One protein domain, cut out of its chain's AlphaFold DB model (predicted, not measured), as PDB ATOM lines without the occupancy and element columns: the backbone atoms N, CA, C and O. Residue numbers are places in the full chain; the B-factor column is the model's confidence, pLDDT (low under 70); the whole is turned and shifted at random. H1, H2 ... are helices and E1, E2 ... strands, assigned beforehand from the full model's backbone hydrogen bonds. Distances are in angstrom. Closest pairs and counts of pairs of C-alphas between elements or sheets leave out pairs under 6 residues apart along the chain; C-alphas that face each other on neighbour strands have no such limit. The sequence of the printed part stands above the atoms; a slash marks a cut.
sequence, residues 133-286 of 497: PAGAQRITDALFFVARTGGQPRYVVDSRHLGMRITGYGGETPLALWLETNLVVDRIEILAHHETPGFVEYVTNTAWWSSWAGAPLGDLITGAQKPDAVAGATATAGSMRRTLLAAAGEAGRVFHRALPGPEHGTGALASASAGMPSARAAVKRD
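AT A GLANCE: This is residues 133 to 286 of the 497 residues of the protein "4Fe-4S binding protein" of bacterium (UniProt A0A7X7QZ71). A twisted antiparallel sheet of five strands has one long helix, H5, running slantwise over one of its faces, and no named helix covers the other face. H4 and H6 pack on H5 and on each other, while H2 packs on H5 near its beginning. The printed part has 154 residues with seven named helices and five named strands, in the order E1 E2 E3 H1 E4 E5 H2 H3 H4 H5 H6 H7; the sheet's order is E1 E2 E3 E4 E5, and the class is mixed. The whole is compact, with a radius of gyration of the C-alphas of 15.1 A and spans of 43 by 36 by 28 A.

HOW THE PARTS SIT: E1, residues 136 to 138, E2, 143 to 146, and E3, 154 to 158, form a meander, each strand the antiparallel neighbour of the one before. N 137 and O 145 are 2.7 A apart, and N 144 and O 156 2.8 A, within hydrogen-bond range. H1, residues 159 to 162, only grazes the sheet. E4, residues 175 to 180, is antiparallel to E3, with N 155 and O 179 at 2.8 A. E5, residues 185 to 190, forms a hairpin with E4, with N 176 and O 189 at 2.8 A. H5, residues 234 to 258, is the hub and makes two layers with the sheet, a helix on one face, at a height over the sheet of 9.5 A. It runs slantwise to the strands, at 40 degrees to E4 on the local plane. H2, residues 197 to 204, touches residues 236 to 237 of H5 alone, at a steep tilt of 50 degrees, the same way; the closest C-alphas, of Val 203 and Ala 237, are 5.9 A apart. H3, residues 207 to 210, touches no helix. H4, residues 217 to 223, forms a helical hairpin with H5, with the closest C-alphas, of Ile 221 and Leu 245, 6.1 A apart. H6, residues 266 to 274, touches H4, with the closest C-alphas, of Gly 218 and Leu 269, 5.2 A apart. H7, residues 279 to 282, is close to H5 but not clearly touching. Every O i to N i+4 pair is within hydrogen-bond range in H2, H4 and H5, and 4 of 5 in H6; H1, H3 and H7 are too short for such a pair.

IN THESE COORDINATES: E1 begins at C-alpha 136, (25.191, -8.975, -13.693). E4 is 16.6 A long and E5 14.2 A. H5 is 35.8 A long, from C-alpha 234 at (57.633, -15.596, -4.915). H7 ends at C-alpha 282, (51.774, -12.427, -22.678).

THE WHOLE: The C-alphas farthest apart, of Gly 150 and Asp 286, are 47.0 A apart. The printed part has no cut, and the link from H1 to E4 is long. Mean pLDDT of the printed part is 72.8; 56 residues are under 70, among them 257 to 286.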
ATOM      1  N   PRO A 133      26.729 -11.767  -9.127       58.38
ATOM      2  CA  PRO A 133      25.502 -11.487  -8.395       58.38
ATOM      3  C   PRO A 133      24.324 -11.376  -9.365       58.38
ATOM      4  O   PRO A 133      24.462 -10.786 -10.440       58.38
ATOM      5  N   ALA A 134      23.192 -11.990  -9.009       55.09
ATOM      6  CA  ALA A 134      22.003 -12.024  -9.854       55.09
ATOM      7  C   ALA A 134      21.686 -10.607 -10.373       55.09
ATOM      8  O   ALA A 134      21.512  -9.685  -9.579       55.09
ATOM      9  N   GLY A 135      21.682 -10.434 -11.700       63.25
ATOM     10  CA  GLY A 135      21.580  -9.121 -12.354       63.25
ATOM     11  C   GLY A 135      22.876  -8.587 -12.984       63.25
ATOM     12  O   GLY A 135      22.877  -7.467 -13.491       63.25
ATOM     13  N   ALA A 136      23.969  -9.357 -12.989       70.00
ATOM     14  CA  ALA A 136      25.191  -8.975 -13.693       70.00
ATOM     15  C   ALA A 136      25.006  -8.978 -15.226       70.00
ATOM     16  O   ALA A 136      24.744 -10.014 -15.838       70.00
ATOM     17  N   GLN A 137      25.189  -7.821 -15.857       76.75
ATOM     18  CA  GLN A 137      25.163  -7.645 -17.303       76.75
ATOM     19  C   GLN A 137      26.568  -7.825 -17.884       76.75
ATOM     20  O   GLN A 137      27.520  -7.160 -17.486       76.75
ATOM     21  N   ARG A 138      26.714  -8.729 -18.849       79.06
ATOM     22  CA  ARG A 138      27.997  -9.012 -19.501       79.06
ATOM     23  C   ARG A 138      28.385  -7.884 -20.465       79.06
ATOM     24  O   ARG A 138      27.600  -7.563 -21.353       79.06
ATOM     25  N   ILE A 139      29.588  -7.324 -20.312       78.25
ATOM     26  CA  ILE A 139      30.167  -6.336 -21.243       78.25
ATOM     27  C   ILE A 139      31.132  -7.033 -22.209       78.25
ATOM     28  O   ILE A 139      31.018  -6.875 -23.422       78.25
ATOM     29  N   THR A 140      32.068  -7.826 -21.681       76.81
ATOM     30  CA  THR A 140      32.971  -8.683 -22.471       76.81
ATOM     31  C   THR A 140      32.962 -10.107 -21.934       76.81
ATOM     32  O   THR A 140      32.176 -10.439 -21.049       76.81
ATOM     33  N   ASP A 141      33.831 -10.974 -22.462       74.94
ATOM     34  CA  ASP A 141      33.919 -12.338 -21.961       74.94
ATOM     35  C   ASP A 141      34.252 -12.403 -20.466       74.94
ATOM     36  O   ASP A 141      33.699 -13.259 -19.780       74.94
ATOM     37  N   ALA A 142      35.072 -11.465 -19.979       77.25
ATOM     38  CA  ALA A 142      35.560 -11.413 -18.606       77.25
ATOM     39  C   ALA A 142      35.090 -10.202 -17.787       77.25
ATOM     40  O   ALA A 142      35.244 -10.228 -16.569       77.25
ATOM     41  N   LEU A 143      34.535  -9.157 -18.415       82.81
ATOM     42  CA  LEU A 143      34.044  -7.951 -17.738       82.81
ATOM     43  C   LEU A 143      32.514  -7.951 -17.641       82.81
ATOM     44  O   LEU A 143      31.812  -8.066 -18.650       82.81
ATOM     45  N   PHE A 144      32.009  -7.716 -16.435       82.94
ATOM     46  CA  PHE A 144      30.586  -7.653 -16.126       82.94
ATOM     47  C   PHE A 144      30.250  -6.364 -15.371       82.94
ATOM     48  O   PHE A 144      31.058  -5.842 -14.604       82.94
ATOM     49  N   PHE A 145      29.040  -5.861 -15.578       81.88
ATOM     50  CA  PHE A 145      28.444  -4.757 -14.841       81.88
ATOM     51  C   PHE A 145      27.406  -5.290 -13.863       81.88
ATOM     52  O   PHE A 145      26.529  -6.056 -14.244       81.88
ATOM     53  N   VAL A 146      27.483  -4.875 -12.607       82.25
ATOM     54  CA  VAL A 146      26.565  -5.290 -11.550       82.25
ATOM     55  C   VAL A 146      25.782  -4.069 -11.083       82.25
ATOM     56  O   VAL A 146      26.282  -3.245 -10.313       82.25
ATOM     57  N   ALA A 147      24.532  -3.971 -11.535       69.75
ATOM     58  CA  ALA A 147      23.566  -3.016 -11.009       69.75
ATOM     59  C   ALA A 147      22.985  -3.581  -9.707       69.75
ATOM     60  O   ALA A 147      22.216  -4.540  -9.727       69.75
ATOM     61  N   ARG A 148      23.378  -3.035  -8.553       68.38
ATOM     62  CA  ARG A 148      22.864  -3.495  -7.259       68.38
ATOM     63  C   ARG A 148      21.618  -2.696  -6.882       68.38
ATOM     64  O   ARG A 148      21.666  -1.471  -6.818       68.38
ATOM     65  N   THR A 149      20.516  -3.366  -6.562       45.03
ATOM     66  CA  THR A 149      19.353  -2.740  -5.917       45.03
ATOM     67  C   THR A 149      19.739  -2.323  -4.492       45.03
ATOM     68  O   THR A 149      19.929  -3.171  -3.624       45.03
ATOM     69  N   GLY A 150      19.915  -1.017  -4.254       54.19
ATOM     70  CA  GLY A 150      20.251  -0.453  -2.935       54.19
ATOM     71  C   GLY A 150      21.746  -0.255  -2.641       54.19
ATOM     72  O   GLY A 150      22.112  -0.042  -1.489       54.19
ATOM     73  N   GLY A 151      22.623  -0.317  -3.649       64.31
ATOM     74  CA  GLY A 151      24.050  -0.004  -3.500       64.31
ATOM     75  C   GLY A 151      24.628   0.652  -4.751       64.31
ATOM     76  O   GLY A 151      23.976   0.685  -5.791       64.31
ATOM     77  N   GLN A 152      25.855   1.172  -4.661       69.00
ATOM     78  CA  GLN A 152      26.522   1.769  -5.821       69.00
ATOM     79  C   GLN A 152      26.775   0.698  -6.902       69.00
ATOM     80  O   GLN A 152      27.225  -0.401  -6.553       69.00
ATOM     81  N   PRO A 153      26.483   0.984  -8.186       69.69
ATOM     82  CA  PRO A 153      26.796   0.087  -9.295       69.69
ATOM     83  C   PRO A 153      28.306  -0.159  -9.394       69.69
ATOM     84  O   PRO A 153      29.109   0.716  -9.067       69.69
ATOM     85  N   ARG A 154      28.703  -1.364  -9.823       83.56
ATOM     86  CA  ARG A 154      30.117  -1.783  -9.872       83.56
ATOM     87  C   ARG A 154      30.427  -2.567 -11.138       83.56
ATOM     88  O   ARG A 154      29.562  -3.257 -11.674       83.56
ATOM     89  N   TYR A 155      31.677  -2.509 -11.573       87.12
ATOM     90  CA  TYR A 155      32.216  -3.395 -12.597       87.12
ATOM     91  C   TYR A 155      33.022  -4.516 -11.946       87.12
ATOM     92  O   TYR A 155      33.668  -4.311 -10.919       87.12
ATOM     93  N   VAL A 156      33.003  -5.702 -12.541       88.56
ATOM     94  CA  VAL A 156      33.800  -6.839 -12.082       88.56
ATOM     95  C   VAL A 156      34.485  -7.509 -13.262       88.56
ATOM     96  O   VAL A 156      33.847  -7.816 -14.269       88.56
ATOM     97  N   VAL A 157      35.793  -7.723 -13.138       88.25
ATOM     98  CA  VAL A 157      36.564  -8.549 -14.069       88.25
ATOM     99  C   VAL A 157      36.833  -9.892 -13.415       88.25
ATOM    100  O   VAL A 157      37.579  -9.953 -12.440       88.25
ATOM    101  N   ASP A 158      36.261 -10.962 -13.958       87.19
ATOM    102  CA  ASP A 158      36.534 -12.330 -13.516       87.19
ATOM    103  C   ASP A 158      37.666 -12.930 -14.358       87.19
ATOM    104  O   ASP A 158      37.527 -13.166 -15.565       87.19
ATOM    105  N   SER A 159      38.808 -13.201 -13.718       85.38
ATOM    106  CA  SER A 159      39.988 -13.682 -14.428       85.38
ATOM    107  C   SER A 159      39.818 -15.069 -15.053       85.38
ATOM    108  O   SER A 159      40.560 -15.394 -15.983       85.38
ATOM    109  N   ARG A 160      38.868 -15.892 -14.577       83.00
ATOM    110  CA  ARG A 160      38.601 -17.237 -15.129       83.00
ATOM    111  C   ARG A 160      38.155 -17.166 -16.589       83.00
ATOM    112  O   ARG A 160      38.421 -18.077 -17.369       83.00
ATOM    113  N   HIS A 161      37.533 -16.056 -16.978       80.94
ATOM    114  CA  HIS A 161      37.022 -15.841 -18.327       80.94
ATOM    115  C   HIS A 161      37.993 -15.089 -19.251       80.94
ATOM    116  O   HIS A 161      37.685 -14.881 -20.422       80.94
ATOM    117  N   LEU A 162      39.196 -14.733 -18.780       74.50
ATOM    118  CA  LEU A 162      40.213 -14.076 -19.616       74.50
ATOM    119  C   LEU A 162      40.890 -15.029 -20.618       74.50
ATOM    120  O   LEU A 162      41.709 -14.600 -21.432       74.50
ATOM    121  N   GLY A 163      40.606 -16.334 -20.543       68.31
ATOM    122  CA  GLY A 163      41.237 -17.340 -21.400       68.31
ATOM    123  C   GLY A 163      42.743 -17.495 -21.158       68.31
ATOM    124  O   GLY A 163      43.469 -17.923 -22.056       68.31
ATOM    125  N   MET A 164      43.226 -17.136 -19.964       66.75
ATOM    126  CA  MET A 164      44.615 -17.325 -19.545       66.75
ATOM    127  C   MET A 164      44.684 -18.257 -18.346       66.75
ATOM    128  O   MET A 164      43.906 -18.129 -17.408       66.75
ATOM    129  N   ARG A 165      45.682 -19.140 -18.348       70.00
ATOM    130  CA  ARG A 165      45.994 -20.014 -17.216       70.00
ATOM    131  C   ARG A 165      47.291 -19.533 -16.584       70.00
ATOM    132  O   ARG A 165      48.363 -19.686 -17.168       70.00
ATOM    133  N   ILE A 166      47.188 -18.890 -15.424       73.81
ATOM    134  CA  ILE A 166      48.333 -18.330 -14.700       73.81
ATOM    135  C   ILE A 166      48.520 -19.127 -13.410       73.81
ATOM    136  O   ILE A 166      47.679 -19.096 -12.515       73.81
ATOM    137  N   THR A 167      49.640 -19.843 -13.322       70.50
ATOM    138  CA  THR A 167      49.936 -20.814 -12.260       70.50
ATOM    139  C   THR A 167      50.888 -20.257 -11.193       70.50
ATOM    140  O   THR A 167      51.933 -19.661 -11.497       70.50
ATOM    141  N   GLY A 168      50.522 -20.458  -9.926       72.56
ATOM    142  CA  GLY A 168      51.312 -20.262  -8.709       72.56
ATOM    143  C   GLY A 168      51.951 -21.571  -8.220       72.56
ATOM    144  O   GLY A 168      52.231 -22.452  -9.036       72.56
ATOM    145  N   TYR A 169      52.321 -21.660  -6.934       66.56
ATOM    146  CA  TYR A 169      52.980 -22.834  -6.336       66.56
ATOM    147  C   TYR A 169      52.097 -24.090  -6.322       66.56
ATOM    148  O   TYR A 169      52.593 -25.175  -6.627       66.56
ATOM    149  N   GLY A 170      50.820 -23.948  -5.969       62.62
ATOM    150  CA  GLY A 170      49.863 -25.048  -5.813       62.62
ATOM    151  C   GLY A 170      48.850 -25.192  -6.952       62.62
ATOM    152  O   GLY A 170      48.173 -26.213  -7.024       62.62
ATOM    153  N   GLY A 171      48.744 -24.216  -7.857       68.31
ATOM    154  CA  GLY A 171      47.859 -24.308  -9.023       68.31
ATOM    155  C   GLY A 171      47.545 -22.948  -9.632       68.31
ATOM    156  O   GLY A 171      48.319 -22.011  -9.492       68.31
ATOM    157  N   GLU A 172      46.426 -22.824 -10.340       78.06
ATOM    158  CA  GLU A 172      45.971 -21.524 -10.844       78.06
ATOM    159  C   GLU A 172      45.568 -20.589  -9.700       78.06
ATOM    160  O   GLU A 172      45.064 -21.037  -8.668       78.06
ATOM    161  N   THR A 173      45.788 -19.286  -9.894       85.38
ATOM    162  CA  THR A 173      45.421 -18.242  -8.922       85.38
ATOM    163  C   THR A 173      44.388 -17.279  -9.503       85.38
ATOM    164  O   THR A 173      44.733 -16.120  -9.754       85.38
ATOM    165  N   PRO A 174      43.156 -17.741  -9.783       86.19
ATOM    166  CA  PRO A 174      42.110 -16.877 -10.308       86.19
ATOM    167  C   PRO A 174      41.678 -15.830  -9.269       86.19
ATOM    168  O   PRO A 174      41.703 -16.078  -8.063       86.19
ATOM    169  N   LEU A 175      41.278 -14.651  -9.739       91.19
ATOM    170  CA  LEU A 175      40.758 -13.561  -8.919       91.19
ATOM    171  C   LEU A 175      39.672 -12.772  -9.659       91.19
ATOM    172  O   LEU A 175      39.641 -12.733 -10.890       91.19
ATOM    173  N   ALA A 176      38.810 -12.118  -8.892       89.50
ATOM    174  CA  ALA A 176      37.857 -11.129  -9.356       89.50
ATOM    175  C   ALA A 176      38.318  -9.727  -8.930       89.50
ATOM    176  O   ALA A 176      38.533  -9.455  -7.745       89.50
ATOM    177  N   LEU A 177      38.482  -8.834  -9.905       91.69
ATOM    178  CA  LEU A 177      38.807  -7.425  -9.679       91.69
ATOM    179  C   LEU A 177      37.516  -6.606  -9.706       91.69
ATOM    180  O   LEU A 177      36.880  -6.506 -10.756       91.69
ATOM    181  N   TRP A 178      37.147  -6.017  -8.571       90.44
ATOM    182  CA  TRP A 178      35.964  -5.170  -8.444       90.44
ATOM    183  C   TRP A 178      36.346  -3.697  -8.572       90.44
ATOM    184  O   TRP A 178      37.263  -3.226  -7.898       90.44
ATOM    185  N   LEU A 179      35.616  -2.971  -9.412       89.56
ATOM    186  CA  LEU A 179      35.814  -1.554  -9.688       89.56
ATOM    187  C   LEU A 179      34.520  -0.780  -9.424       89.56
ATOM    188  O   LEU A 179      33.419  -1.243  -9.735       89.56
ATOM    189  N   GLU A 180      34.657   0.421  -8.892       88.56
ATOM    190  CA  GLU A 180      33.596   1.421  -8.857       88.56
ATOM    191  C   GLU A 180      33.354   2.027 -10.253       88.56
ATOM    192  O   GLU A 180      34.139   1.848 -11.190       88.56
ATOM    193  N   THR A 181      32.257   2.772 -10.416       83.50
ATOM    194  CA  THR A 181      31.933   3.449 -11.684       83.50
ATOM    195  C   THR A 181      32.922   4.547 -12.073       83.50
ATOM    196  O   THR A 181      33.053   4.844 -13.256       83.50
ATOM    197  N   ASN A 182      33.652   5.103 -11.104       83.25
ATOM    198  CA  ASN A 182      34.756   6.053 -11.297       83.25
ATOM    199  C   ASN A 182      36.103   5.368 -11.635       83.25
ATOM    200  O   ASN A 182      37.132   6.038 -11.656       83.25
ATOM    201  N   LEU A 183      36.111   4.049 -11.885       86.31
ATOM    202  CA  LEU A 183      37.307   3.239 -12.164       86.31
ATOM    203  C   LEU A 183      38.320   3.169 -11.007       86.31
ATOM    204  O   LEU A 183      39.502   2.896 -11.230       86.31
ATOM    205  N   VAL A 184      37.867   3.368  -9.769       89.06
ATOM    206  CA  VAL A 184      38.640   3.072  -8.559       89.06
ATOM    207  C   VAL A 184      38.456   1.604  -8.180       89.06
ATOM    208  O   VAL A 184      37.369   1.041  -8.311       89.06
ATOM    209  N   VAL A 185      39.529   0.959  -7.729       90.69
ATOM    210  CA  VAL A 185      39.500  -0.430  -7.263       90.69
ATOM    211  C   VAL A 185      38.782  -0.503  -5.918       90.69
ATOM    212  O   VAL A 185      39.279   0.000  -4.921       90.69
ATOM    213  N   ASP A 186      37.632  -1.171  -5.870       88.56
ATOM    214  CA  ASP A 186      36.872  -1.391  -4.631       88.56
ATOM    215  C   ASP A 186      37.520  -2.507  -3.802       88.56
ATOM    216  O   ASP A 186      37.861  -2.325  -2.635       88.56
ATOM    217  N   ARG A 187      37.732  -3.674  -4.424       88.06
ATOM    218  CA  ARG A 187      38.396  -4.821  -3.790       88.06
ATOM    219  C   ARG A 187      38.947  -5.810  -4.810       88.06
ATOM    220  O   ARG A 187      38.502  -5.873  -5.957       88.06
ATOM    221  N   ILE A 188      39.872  -6.643  -4.347       90.62
ATOM    222  CA  ILE A 188      40.417  -7.778  -5.094       90.62
ATOM    223  C   ILE A 188      40.030  -9.046  -4.341       90.62
ATOM    224  O   ILE A 188      40.431  -9.242  -3.195       90.62
ATOM    225  N   GLU A 189      39.241  -9.899  -4.981       88.00
ATOM    226  CA  GLU A 189      38.722 -11.125  -4.386       88.00
ATOM    227  C   GLU A 189      39.414 -12.331  -5.014       88.00
ATOM    228  O   GLU A 189      39.388 -12.514  -6.227       88.00
ATOM    229  N   ILE A 190      40.077 -13.149  -4.201       87.06
ATOM    230  CA  ILE A 190      40.759 -14.348  -4.691       87.06
ATOM    231  C   ILE A 190      39.711 -15.450  -4.848       87.06
ATOM    232  O   ILE A 190      39.031 -15.799  -3.884       87.06
ATOM    233  N   LEU A 191      39.590 -15.996  -6.057       85.00
ATOM    234  CA  LEU A 191      38.635 -17.056  -6.380       85.00
ATOM    235  C   LEU A 191      39.190 -18.429  -5.960       85.00
ATOM    236  O   LEU A 191      40.309 -18.535  -5.448       85.00
ATOM    237  N   ALA A 192      38.411 -19.494  -6.162       77.44
ATOM    238  CA  ALA A 192      38.809 -20.852  -5.797       77.44
ATOM    239  C   ALA A 192      40.169 -21.243  -6.412       77.44
ATOM    240  O   ALA A 192      40.389 -21.115  -7.615       77.44
ATOM    241  N   HIS A 193      41.093 -21.711  -5.570       79.00
ATOM    242  CA  HIS A 193      42.480 -21.980  -5.950       79.00
ATOM    243  C   HIS A 193      43.071 -23.169  -5.184       79.00
ATOM    244  O   HIS A 193      42.574 -23.583  -4.136       79.00
ATOM    245  N   HIS A 194      44.188 -23.693  -5.697       71.56
ATOM    246  CA  HIS A 194      44.922 -24.820  -5.106       71.56
ATOM    247  C   HIS A 194      46.242 -24.416  -4.425       71.56
ATOM    248  O   HIS A 194      47.044 -25.272  -4.056       71.56
ATOM    249  N   GLU A 195      46.486 -23.115  -4.244       72.50
ATOM    250  CA  GLU A 195      47.631 -22.616  -3.480       72.50
ATOM    251  C   GLU A 195      47.639 -23.082  -2.025       72.50
ATOM    252  O   GLU A 195      46.616 -23.393  -1.416       72.50
ATOM    253  N   THR A 196      48.837 -23.094  -1.440       69.19
ATOM    254  CA  THR A 196      48.980 -23.325  -0.002       69.19
ATOM    255  C   THR A 196      48.442 -22.098   0.747       69.19
ATOM    256  O   THR A 196      48.959 -21.007   0.501       69.19
ATOM    257  N   PRO A 197      47.485 -22.236   1.691       68.69
ATOM    258  CA  PRO A 197      46.841 -21.090   2.344       68.69
ATOM    259  C   PRO A 197      47.827 -20.088   2.956       68.69
ATOM    260  O   PRO A 197      47.662 -18.884   2.813       68.69
ATOM    261  N   GLY A 198      48.918 -20.582   3.555       65.25
ATOM    262  CA  GLY A 198      49.963 -19.724   4.116       65.25
ATOM    263  C   GLY A 198      50.690 -18.859   3.081       65.25
ATOM    264  O   GLY A 198      51.070 -17.742   3.402       65.25
ATOM    265  N   PHE A 199      50.866 -19.330   1.840       72.44
ATOM    266  CA  PHE A 199      51.489 -18.524   0.782       72.44
ATOM    267  C   PHE A 199      50.572 -17.410   0.300       72.44
ATOM    268  O   PHE A 199      51.054 -16.309   0.048       72.44
ATOM    269  N   VAL A 200      49.269 -17.677   0.212       79.62
ATOM    270  CA  VAL A 200      48.273 -16.649  -0.110       79.62
ATOM    271  C   VAL A 200      48.241 -15.597   0.991       79.62
ATOM    272  O   VAL A 200      48.367 -14.416   0.693       79.62
ATOM    273  N   GLU A 201      48.201 -16.030   2.252       77.62
ATOM    274  CA  GLU A 201      48.226 -15.153   3.425       77.62
ATOM    275  C   GLU A 201      49.473 -14.249   3.454       77.62
ATOM    276  O   GLU A 201      49.361 -13.052   3.721       77.62
ATOM    277  N   TYR A 202      50.660 -14.770   3.107       73.38
ATOM    278  CA  TYR A 202      51.865 -13.936   3.008       73.38
ATOM    279  C   TYR A 202      51.751 -12.847   1.945       73.38
ATOM    280  O   TYR A 202      52.295 -11.766   2.143       73.38
ATOM    281  N   VAL A 203      51.078 -13.124   0.826       81.75
ATOM    282  CA  VAL A 203      50.882 -12.140  -0.244       81.75
ATOM    283  C   VAL A 203      49.825 -11.121   0.161       81.75
ATOM    284  O   VAL A 203      50.076  -9.923   0.050       81.75
ATOM    285  N   THR A 204      48.677 -11.564   0.676       85.06
ATOM    286  CA  THR A 204      47.566 -10.671   1.035       85.06
ATOM    287  C   THR A 204      47.888  -9.750   2.207       85.06
ATOM    288  O   THR A 204      47.335  -8.658   2.277       85.06
ATOM    289  N   ASN A 205      48.808 -10.154   3.087       82.31
ATOM    290  CA  ASN A 205      49.278  -9.343   4.213       82.31
ATOM    291  C   ASN A 205      50.406  -8.360   3.841       82.31
ATOM    292  O   ASN A 205      50.931  -7.679   4.723       82.31
ATOM    293  N   THR A 206      50.821  -8.284   2.571       82.69
ATOM    294  CA  THR A 206      51.804  -7.276   2.143       82.69
ATOM    295  C   THR A 206      51.187  -5.890   2.014       82.69
ATOM    296  O   THR A 206      50.039  -5.746   1.591       82.69
ATOM    297  N   ALA A 207      52.001  -4.863   2.283       82.81
ATOM    298  CA  ALA A 207      51.637  -3.478   2.004       82.81
ATOM    299  C   ALA A 207      51.262  -3.305   0.523       82.81
ATOM    300  O   ALA A 207      50.216  -2.727   0.231       82.81
ATOM    301  N   TRP A 208      52.034  -3.913  -0.387       85.38
ATOM    302  CA  TRP A 208      51.736  -3.928  -1.819       85.38
ATOM    303  C   TRP A 208      50.365  -4.507  -2.182       85.38
ATOM    304  O   TRP A 208      49.713  -3.977  -3.072       85.38
ATOM    305  N   TRP A 209      49.899  -5.588  -1.550       87.81
ATOM    306  CA  TRP A 209      48.567  -6.125  -1.867       87.81
ATOM    307  C   TRP A 209      47.464  -5.185  -1.380       87.81
ATOM    308  O   TRP A 209      46.521  -4.895  -2.117       87.81
ATOM    309  N   SER A 210      47.608  -4.676  -0.155       86.38
ATOM    310  CA  SER A 210      46.627  -3.772   0.452       86.38
ATOM    311  C   SER A 210      46.555  -2.395  -0.217       86.38
ATOM    312  O   SER A 210      45.489  -1.787  -0.206       86.38
ATOM    313  N   SER A 211      47.637  -1.920  -0.848       86.62
ATOM    314  CA  SER A 211      47.692  -0.587  -1.465       86.62
ATOM    315  C   SER A 211      46.820  -0.438  -2.710       86.62
ATOM    316  O   SER A 211      46.604   0.680  -3.166       86.62
ATOM    317  N   TRP A 212      46.352  -1.545  -3.291       89.38
ATOM    318  CA  TRP A 212      45.535  -1.505  -4.501       89.38
ATOM    319  C   TRP A 212      44.054  -1.271  -4.226       89.38
ATOM    320  O   TRP A 212      43.367  -0.789  -5.118       89.38
ATOM    321  N   ALA A 213      43.551  -1.576  -3.027       88.31
ATOM    322  CA  ALA A 213      42.190  -1.201  -2.654       88.31
ATOM    323  C   ALA A 213      42.113   0.325  -2.479       88.31
ATOM    324  O   ALA A 213      42.905   0.913  -1.747       88.31
ATOM    325  N   GLY A 214      41.178   0.969  -3.175       86.75
ATOM    326  CA  GLY A 214      41.042   2.425  -3.245       86.75
ATOM    327  C   GLY A 214      41.958   3.112  -4.265       86.75
ATOM    328  O   GLY A 214      41.864   4.327  -4.429       86.75
ATOM    329  N   ALA A 215      42.824   2.376  -4.973       88.88
ATOM    330  CA  ALA A 215      43.687   2.956  -6.000       88.88
ATOM    331  C   ALA A 215      42.940   3.134  -7.340       88.88
ATOM    332  O   ALA A 215      42.122   2.282  -7.707       88.88
ATOM    333  N   PRO A 216      43.235   4.189  -8.121       90.00
ATOM    334  CA  PRO A 216      42.766   4.305  -9.499       90.00
ATOM    335  C   PRO A 216      43.255   3.140 -10.370       90.00
ATOM    336  O   PRO A 216      44.407   2.708 -10.272       90.00
ATOM    337  N   LEU A 217      42.412   2.664 -11.294       86.81
ATOM    338  CA  LEU A 217      42.764   1.564 -12.200       86.81
ATOM    339  C   LEU A 217      44.046   1.844 -13.011       86.81
ATOM    340  O   LEU A 217      44.848   0.937 -13.224       86.81
ATOM    341  N   GLY A 218      44.268   3.091 -13.441       83.06
ATOM    342  CA  GLY A 218      45.480   3.484 -14.171       83.06
ATOM    343  C   GLY A 218      46.769   3.309 -13.354       83.06
ATOM    344  O   GLY A 218      47.770   2.805 -13.875       83.06
ATOM    345  N   ASP A 219      46.724   3.642 -12.064       85.31
ATOM    346  CA  ASP A 219      47.856   3.495 -11.143       85.31
ATOM    347  C   ASP A 219      48.159   2.020 -10.884       85.31
ATOM    348  O   ASP A 219      49.319   1.618 -10.831       85.31
ATOM    349  N   LEU A 220      47.126   1.177 -10.813       85.81
ATOM    350  CA  LEU A 220      47.301  -0.268 -10.703       85.81
ATOM    351  C   LEU A 220      47.964  -0.858 -11.953       85.81
ATOM    352  O   LEU A 220      48.915  -1.632 -11.844       85.81
ATOM    353  N   ILE A 221      47.520  -0.471 -13.151       83.00
ATOM    354  CA  ILE A 221      48.081  -0.965 -14.422       83.00
ATOM    355  C   ILE A 221      49.572  -0.589 -14.555       83.00
ATOM    356  O   ILE A 221      50.376  -1.397 -15.034       83.00
ATOM    357  N   THR A 222      49.960   0.612 -14.122       79.56
ATOM    358  CA  THR A 222      51.345   1.109 -14.225       79.56
ATOM    359  C   THR A 222      52.236   0.674 -13.059       79.56
ATOM    360  O   THR A 222      53.382   0.274 -13.275       79.56
ATOM    361  N   GLY A 223      51.720   0.704 -11.831       78.00
ATOM    362  CA  GLY A 223      52.472   0.469 -10.600       78.00
ATOM    363  C   GLY A 223      52.563  -0.998 -10.171       78.00
ATOM    364  O   GLY A 223      53.542  -1.388  -9.534       78.00
ATOM    365  N   ALA A 224      51.620  -1.864 -10.564       78.06
ATOM    366  CA  ALA A 224      51.600  -3.265 -10.118       78.06
ATOM    367  C   ALA A 224      52.589  -4.190 -10.865       78.06
ATOM    368  O   ALA A 224      52.559  -5.412 -10.703       78.06
ATOM    369  N   GLN A 225      53.503  -3.638 -11.673       71.94
ATOM    370  CA  GLN A 225      54.487  -4.395 -12.464       71.94
ATOM    371  C   GLN A 225      55.461  -5.217 -11.600       71.94
ATOM    372  O   GLN A 225      55.866  -6.319 -11.990       71.94
ATOM    373  N   LYS A 226      55.826  -4.708 -10.416       68.19
ATOM    374  CA  LYS A 226      56.693  -5.394  -9.449       68.19
ATOM    375  C   LYS A 226      56.002  -5.434  -8.081       68.19
ATOM    376  O   LYS A 226      55.650  -4.373  -7.583       68.19
ATOM    377  N   PRO A 227      55.796  -6.622  -7.490       63.78
ATOM    378  CA  PRO A 227      55.265  -6.753  -6.150       63.78
ATOM    379  C   PRO A 227      56.382  -6.558  -5.130       63.78
ATOM    380  O   PRO A 227      57.560  -6.746  -5.462       63.78
ATOM    381  N   ASP A 228      56.005  -6.277  -3.886       59.06
ATOM    382  CA  ASP A 228      56.910  -6.495  -2.761       59.06
ATOM    383  C   ASP A 228      57.444  -7.929  -2.845       59.06
ATOM    384  O   ASP A 228      56.708  -8.888  -3.115       59.06
ATOM    385  N   ALA A 229      58.758  -8.085  -2.692       54.72
ATOM    386  CA  ALA A 229      59.368  -9.398  -2.727       54.72
ATOM    387  C   ALA A 229      58.883 -10.204  -1.514       54.72
ATOM    388  O   ALA A 229      59.394 -10.039  -0.411       54.72
ATOM    389  N   VAL A 230      57.909 -11.091  -1.735       57.81
ATOM    390  CA  VAL A 230      57.485 -12.086  -0.748       57.81
ATOM    391  C   VAL A 230      58.325 -13.352  -0.963       57.81
ATOM    392  O   VAL A 230      57.917 -14.279  -1.647       57.81
ATOM    393  N   ALA A 231      59.589 -13.406  -0.557       50.06
ATOM    394  CA  ALA A 231      59.904 -13.957   0.748       50.06
ATOM    395  C   ALA A 231      59.168 -15.314   0.960       50.06
ATOM    396  O   ALA A 231      58.150 -15.377   1.637       50.06
ATOM    397  N   GLY A 232      59.592 -16.403   0.303       54.78
ATOM    398  CA  GLY A 232      58.946 -17.729   0.440       54.78
ATOM    399  C   GLY A 232      57.685 -17.987  -0.379       54.78
ATOM    400  O   GLY A 232      57.326 -19.148  -0.553       54.78
ATOM    401  N   ALA A 233      57.061 -16.953  -0.941       67.94
ATOM    402  CA  ALA A 233      55.865 -17.060  -1.775       67.94
ATOM    403  C   ALA A 233      56.060 -16.433  -3.166       67.94
ATOM    404  O   ALA A 233      55.085 -16.111  -3.834       67.94
ATOM    405  N   THR A 234      57.301 -16.285  -3.649       70.62
ATOM    406  CA  THR A 234      57.633 -15.596  -4.915       70.62
ATOM    407  C   THR A 234      56.826 -16.126  -6.101       70.62
ATOM    408  O   THR A 234      56.420 -15.380  -6.993       70.62
ATOM    409  N   ALA A 235      56.592 -17.435  -6.104       73.25
ATOM    410  CA  ALA A 235      55.868 -18.137  -7.147       73.25
ATOM    411  C   ALA A 235      54.364 -17.788  -7.139       73.25
ATOM    412  O   ALA A 235      53.810 -17.466  -8.188       73.25
ATOM    413  N   THR A 236      53.741 -17.801  -5.959       78.12
ATOM    414  CA  THR A 236      52.337 -17.430  -5.720       78.12
ATOM    415  C   THR A 236      52.122 -15.923  -5.904       78.12
ATOM    416  O   THR A 236      51.260 -15.509  -6.672       78.12
ATOM    417  N   ALA A 237      52.987 -15.084  -5.326       82.19
ATOM    418  CA  ALA A 237      52.984 -13.630  -5.506       82.19
ATOM    419  C   ALA A 237      53.098 -13.242  -6.988       82.19
ATOM    420  O   ALA A 237      52.379 -12.378  -7.490       82.19
ATOM    421  N   GLY A 238      53.987 -13.917  -7.724       81.69
ATOM    422  CA  GLY A 238      54.177 -13.695  -9.152       81.69
ATOM    423  C   GLY A 238      52.985 -14.127 -10.010       81.69
ATOM    424  O   GLY A 238      52.744 -13.512 -11.051       81.69
ATOM    425  N   SER A 239      52.241 -15.167  -9.624       84.25
ATOM    426  CA  SER A 239      51.035 -15.585 -10.350       84.25
ATOM    427  C   SER A 239      49.853 -14.664 -10.048       84.25
ATOM    428  O   SER A 239      49.218 -14.184 -10.987       84.25
ATOM    429  N   MET A 240      49.631 -14.319  -8.778       87.88
ATOM    430  CA  MET A 240      48.577 -13.391  -8.356       87.88
ATOM    431  C   MET A 240      48.768 -12.016  -9.000       87.88
ATOM    432  O   MET A 240      47.837 -11.494  -9.602       87.88
ATOM    433  N   ARG A 241      49.999 -11.482  -9.006       87.88
ATOM    434  CA  ARG A 241      50.333 -10.234  -9.713       87.88
ATOM    435  C   ARG A 241      50.010 -10.297 -11.202       87.88
ATOM    436  O   ARG A 241      49.403  -9.377 -11.737       87.88
ATOM    437  N   ARG A 242      50.450 -11.354 -11.895       84.81
ATOM    438  CA  ARG A 242      50.201 -11.503 -13.340       84.81
ATOM    439  C   ARG A 242      48.707 -11.593 -13.637       84.81
ATOM    440  O   ARG A 242      48.262 -11.006 -14.614       84.81
ATOM    441  N   THR A 243      47.955 -12.285 -12.787       88.31
ATOM    442  CA  THR A 243      46.499 -12.410 -12.921       88.31
ATOM    443  C   THR A 243      45.812 -11.067 -12.684       88.31
ATOM    444  O   THR A 243      44.977 -10.664 -13.489       88.31
ATOM    445  N   LEU A 244      46.234 -10.330 -11.653       90.38
ATOM    446  CA  LEU A 244      45.727  -8.998 -11.328       90.38
ATOM    447  C   LEU A 244      45.988  -7.995 -12.455       90.38
ATOM    448  O   LEU A 244      45.062  -7.333 -12.913       90.38
ATOM    449  N   LEU A 245      47.228  -7.931 -12.950       88.25
ATOM    450  CA  LEU A 245      47.603  -7.067 -14.072       88.25
ATOM    451  C   LEU A 245      46.807  -7.389 -15.334       88.25
ATOM    452  O   LEU A 245      46.434  -6.486 -16.074       88.25
ATOM    453  N   ALA A 246      46.546  -8.668 -15.590       85.44
ATOM    454  CA  ALA A 246      45.809  -9.061 -16.773       85.44
ATOM    455  C   ALA A 246      44.308  -8.738 -16.663       85.44
ATOM    456  O   ALA A 246      43.718  -8.287 -17.643       85.44
ATOM    457  N   ALA A 247      43.714  -8.886 -15.474       88.56
ATOM    458  CA  ALA A 247      42.349  -8.434 -15.201       88.56
ATOM    459  C   ALA A 247      42.224  -6.905 -15.325       88.56
ATOM    460  O   ALA A 247      41.320  -6.398 -15.990       88.56
ATOM    461  N   ALA A 248      43.175  -6.165 -14.756       88.88
ATOM    462  CA  ALA A 248      43.219  -4.710 -14.849       88.88
ATOM    463  C   ALA A 248      43.435  -4.215 -16.285       88.88
ATOM    464  O   ALA A 248      42.779  -3.273 -16.726       88.88
ATOM    465  N   GLY A 249      44.318  -4.879 -17.033       85.38
ATOM    466  CA  GLY A 249      44.562  -4.593 -18.442       85.38
ATOM    467  C   GLY A 249      43.318  -4.802 -19.305       85.38
ATOM    468  O   GLY A 249      43.053  -3.982 -20.183       85.38
ATOM    469  N   GLU A 250      42.525  -5.844 -19.038       84.12
ATOM    470  CA  GLU A 250      41.252  -6.069 -19.736       84.12
ATOM    471  C   GLU A 250      40.258  -4.933 -19.466       84.12
ATOM    472  O   GLU A 250      39.765  -4.322 -20.417       84.12
ATOM    473  N   ALA A 251      40.032  -4.571 -18.195       85.88
ATOM    474  CA  ALA A 251      39.189  -3.422 -17.849       85.88
ATOM    475  C   ALA A 251      39.678  -2.138 -18.534       85.88
ATOM    476  O   ALA A 251      38.900  -1.448 -19.195       85.88
ATOM    477  N   GLY A 252      40.978  -1.847 -18.448       83.94
ATOM    478  CA  GLY A 252      41.558  -0.644 -19.035       83.94
ATOM    479  C   GLY A 252      41.364  -0.558 -20.549       83.94
ATOM    480  O   GLY A 252      41.019   0.505 -21.061       83.94
ATOM    481  N   ARG A 253      41.499  -1.678 -21.274       82.31
ATOM    482  CA  ARG A 253      41.256  -1.719 -22.728       82.31
ATOM    483  C   ARG A 253      39.793  -1.486 -23.091       82.31
ATOM    484  O   ARG A 253      39.530  -0.848 -24.114       82.31
ATOM    485  N   VAL A 254      38.857  -2.011 -22.301       81.31
ATOM    486  CA  VAL A 254      37.420  -1.837 -22.548       81.31
ATOM    487  C   VAL A 254      37.000  -0.396 -22.277       81.31
ATOM    488  O   VAL A 254      36.423   0.240 -23.160       81.31
ATOM    489  N   PHE A 255      37.350   0.156 -21.114       81.50
ATOM    490  CA  PHE A 255      36.960   1.519 -20.747       81.50
ATOM    491  C   PHE A 255      37.649   2.586 -21.595       81.50
ATOM    492  O   PHE A 255      37.012   3.577 -21.940       81.50
ATOM    493  N   HIS A 256      38.888   2.354 -22.038       72.81
ATOM    494  CA  HIS A 256      39.532   3.231 -23.016       72.81
ATOM    495  C   HIS A 256      38.756   3.302 -24.344       72.81
ATOM    496  O   HIS A 256      38.659   4.369 -24.942       72.81
ATOM    497  N   ARG A 257      38.197   2.181 -24.833       66.56
ATOM    498  CA  ARG A 257      37.372   2.195 -26.058       66.56
ATOM    499  C   ARG A 257      35.988   2.804 -25.840       66.56
ATOM    500  O   ARG A 257      35.441   3.357 -26.786       66.56
ATOM    501  N   ALA A 258      35.418   2.653 -24.647       66.06
ATOM    502  CA  ALA A 258      34.051   3.073 -24.349       66.06
ATOM    503  C   ALA A 258      33.929   4.552 -23.929       66.06
ATOM    504  O   ALA A 258      32.885   5.149 -24.175       66.06
ATOM    505  N   LEU A 259      34.965   5.151 -23.321       57.59
ATOM    506  CA  LEU A 259      34.947   6.526 -22.792       57.59
ATOM    507  C   LEU A 259      36.174   7.344 -23.261       57.59
ATOM    508  O   LEU A 259      37.101   7.594 -22.479       57.59
ATOM    509  N   PRO A 260      36.219   7.773 -24.535       48.12
ATOM    510  CA  PRO A 260      37.255   8.682 -25.015       48.12
ATOM    511  C   PRO A 260      36.980  10.110 -24.506       48.12
ATOM    512  O   PRO A 260      36.141  10.815 -25.056       48.12
ATOM    513  N   GLY A 261      37.674  10.552 -23.451       41.78
ATOM    514  CA  GLY A 261      37.560  11.929 -22.951       41.78
ATOM    515  C   GLY A 261      38.487  12.252 -21.763       41.78
ATOM    516  O   GLY A 261      38.699  11.393 -20.907       41.78
ATOM    517  N   PRO A 262      39.036  13.481 -21.670       43.16
ATOM    518  CA  PRO A 262      39.992  13.893 -20.626       43.16
ATOM    519  C   PRO A 262      39.392  13.959 -19.210       43.16
ATOM    520  O   PRO A 262      40.123  13.961 -18.225       43.16
ATOM    521  N   GLU A 263      38.066  13.957 -19.106       44.28
ATOM    522  CA  GLU A 263      37.288  14.139 -17.872       44.28
ATOM    523  C   GLU A 263      37.340  12.909 -16.942       44.28
ATOM    524  O   GLU A 263      37.076  13.018 -15.751       44.28
ATOM    525  N   HIS A 264      37.720  11.740 -17.480       49.47
ATOM    526  CA  HIS A 264      37.727  10.448 -16.776       49.47
ATOM    527  C   HIS A 264      39.143   9.868 -16.577       49.47
ATOM    528  O   HIS A 264      39.296   8.686 -16.273       49.47
ATOM    529  N   GLY A 265      40.206  10.655 -16.803       48.34
ATOM    530  CA  GLY A 265      41.596  10.199 -16.619       48.34
ATOM    531  C   GLY A 265      42.059   9.096 -17.592       48.34
ATOM    532  O   GLY A 265      43.114   8.488 -17.398       48.34
ATOM    533  N   THR A 266      41.310   8.832 -18.670       50.81
ATOM    534  CA  THR A 266      41.535   7.696 -19.588       50.81
ATOM    535  C   THR A 266      42.767   7.845 -20.490       50.81
ATOM    536  O   THR A 266      43.258   6.848 -21.021       50.81
ATOM    537  N   GLY A 267      43.345   9.047 -20.596       49.72
ATOM    538  CA  GLY A 267      44.613   9.288 -21.300       49.72
ATOM    539  C   GLY A 267      45.815   8.569 -20.669       49.72
ATOM    540  O   GLY A 267      46.683   8.077 -21.390       49.72
ATOM    541  N   ALA A 268      45.833   8.417 -19.338       52.12
ATOM    542  CA  ALA A 268      46.834   7.612 -18.632       52.12
ATOM    543  C   ALA A 268      46.585   6.101 -18.808       52.12
ATOM    544  O   ALA A 268      47.530   5.321 -18.913       52.12
ATOM    545  N   LEU A 269      45.320   5.675 -18.926       54.06
ATOM    546  CA  LEU A 269      44.973   4.286 -19.253       54.06
ATOM    547  C   LEU A 269      45.376   3.896 -20.683       54.06
ATOM    548  O   LEU A 269      45.710   2.734 -20.918       54.06
ATOM    549  N   ALA A 270      45.382   4.838 -21.629       49.09
ATOM    550  CA  ALA A 270      45.809   4.615 -23.011       49.09
ATOM    551  C   ALA A 270      47.289   4.213 -23.092       49.09
ATOM    552  O   ALA A 270      47.624   3.169 -23.650       49.09
ATOM    553  N   SER A 271      48.177   5.000 -22.479       53.28
ATOM    554  CA  SER A 271      49.618   4.721 -22.440       53.28
ATOM    555  C   SER A 271      49.944   3.490 -21.584       53.28
ATOM    556  O   SER A 271      50.787   2.678 -21.971       53.28
ATOM    557  N   ALA A 272      49.219   3.291 -20.479       52.66
ATOM    558  CA  ALA A 272      49.393   2.147 -19.587       52.66
ATOM    559  C   ALA A 272      48.941   0.808 -20.208       52.66
ATOM    560  O   ALA A 272      49.586  -0.222 -19.998       52.66
ATOM    561  N   SER A 273      47.868   0.807 -21.012       52.91
ATOM    562  CA  SER A 273      47.333  -0.398 -21.672       52.91
ATOM    563  C   SER A 273      47.906  -0.657 -23.075       52.91
ATOM    564  O   SER A 273      47.840  -1.793 -23.557       52.91
ATOM    565  N   ALA A 274      48.502   0.351 -23.726       50.44
ATOM    566  CA  ALA A 274      49.171   0.217 -25.025       50.44
ATOM    567  C   ALA A 274      50.487  -0.577 -24.947       50.44
ATOM    568  O   ALA A 274      50.847  -1.257 -25.907       50.44
ATOM    569  N   GLY A 275      51.180  -0.535 -23.803       46.12
ATOM    570  CA  GLY A 275      52.412  -1.298 -23.563       46.12
ATOM    571  C   GLY A 275      52.195  -2.751 -23.121       46.12
ATOM    572  O   GLY A 275      53.154  -3.523 -23.072       46.12
ATOM    573  N   MET A 276      50.960  -3.149 -22.796       46.62
ATOM    574  CA  MET A 276      50.673  -4.509 -22.346       46.62
ATOM    575  C   MET A 276      50.415  -5.431 -23.542       46.62
ATOM    576  O   MET A 276      49.469  -5.198 -24.303       46.62
ATOM    577  N   PRO A 277      51.213  -6.504 -23.725       44.06
ATOM    578  CA  PRO A 277      50.880  -7.526 -24.703       44.06
ATOM    579  C   PRO A 277      49.481  -8.057 -24.383       44.06
ATOM    580  O   PRO A 277      49.149  -8.260 -23.215       44.06
ATOM    581  N   SER A 278      48.658  -8.270 -25.413       47.81
ATOM    582  CA  SER A 278      47.333  -8.875 -25.245       47.81
ATOM    583  C   SER A 278      47.436 -10.120 -24.357       47.81
ATOM    584  O   SER A 278      48.450 -10.819 -24.395       47.81
ATOM    585  N   ALA A 279      46.397 -10.428 -23.578       46.50
ATOM    586  CA  ALA A 279      46.308 -11.638 -22.750       46.50
ATOM    587  C   ALA A 279      46.822 -12.911 -23.472       46.50
ATOM    588  O   ALA A 279      47.482 -13.764 -22.884       46.50
ATOM    589  N   ARG A 280      46.631 -12.988 -24.799       40.50
ATOM    590  CA  ARG A 280      47.156 -14.047 -25.682       40.50
ATOM    591  C   ARG A 280      48.654 -13.949 -26.028       40.50
ATOM    592  O   ARG A 280      49.282 -14.978 -26.253       40.50
ATOM    593  N   ALA A 281      49.239 -12.755 -26.094       39.72
ATOM    594  CA  ALA A 281      50.658 -12.528 -26.389       39.72
ATOM    595  C   ALA A 281      51.562 -12.605 -25.141       39.72
ATOM    596  O   ALA A 281      52.714 -13.025 -25.258       39.72
ATOM    597  N   ALA A 282      51.048 -12.281 -23.948       43.38
ATOM    598  CA  ALA A 282      51.774 -12.427 -22.678       43.38
ATOM    599  C   ALA A 282      52.038 -13.900 -22.299       43.38
ATOM    600  O   ALA A 282      53.003 -14.196 -21.602       43.38
ATOM    601  N   VAL A 283      51.202 -14.820 -22.793       46.72
ATOM    602  CA  VAL A 283      51.316 -16.274 -22.574       46.72
ATOM    603  C   VAL A 283      52.253 -16.945 -23.594       46.72
ATOM    604  O   VAL A 283      52.792 -18.015 -23.326       46.72
ATOM    605  N   LYS A 284      52.497 -16.318 -24.757       39.75
ATOM    606  CA  LYS A 284      53.316 -16.895 -25.843       39.75
ATOM    607  C   LYS A 284      54.827 -16.616 -25.736       39.75
ATOM    608  O   LYS A 284      55.594 -17.243 -26.461       39.75
ATOM    609  N   ARG A 285      55.258 -15.729 -24.830       39.03
ATOM    610  CA  ARG A 285      56.652 -15.600 -24.351       39.03
ATOM    611  C   ARG A 285      56.748 -16.369 -23.033       39.03
ATOM    612  O   ARG A 285      56.024 -16.051 -22.103       39.03
ATOM    613  N   ASP A 286      57.559 -17.388 -22.819       48.12
ATOM    614  CA  ASP A 286      58.737 -17.891 -23.501       48.12
ATOM    615  C   ASP A 286      58.864 -19.347 -23.040       48.12
ATOM    616  O   ASP A 286      59.107 -19.601 -21.857       48.12
TER     617      ASP A 286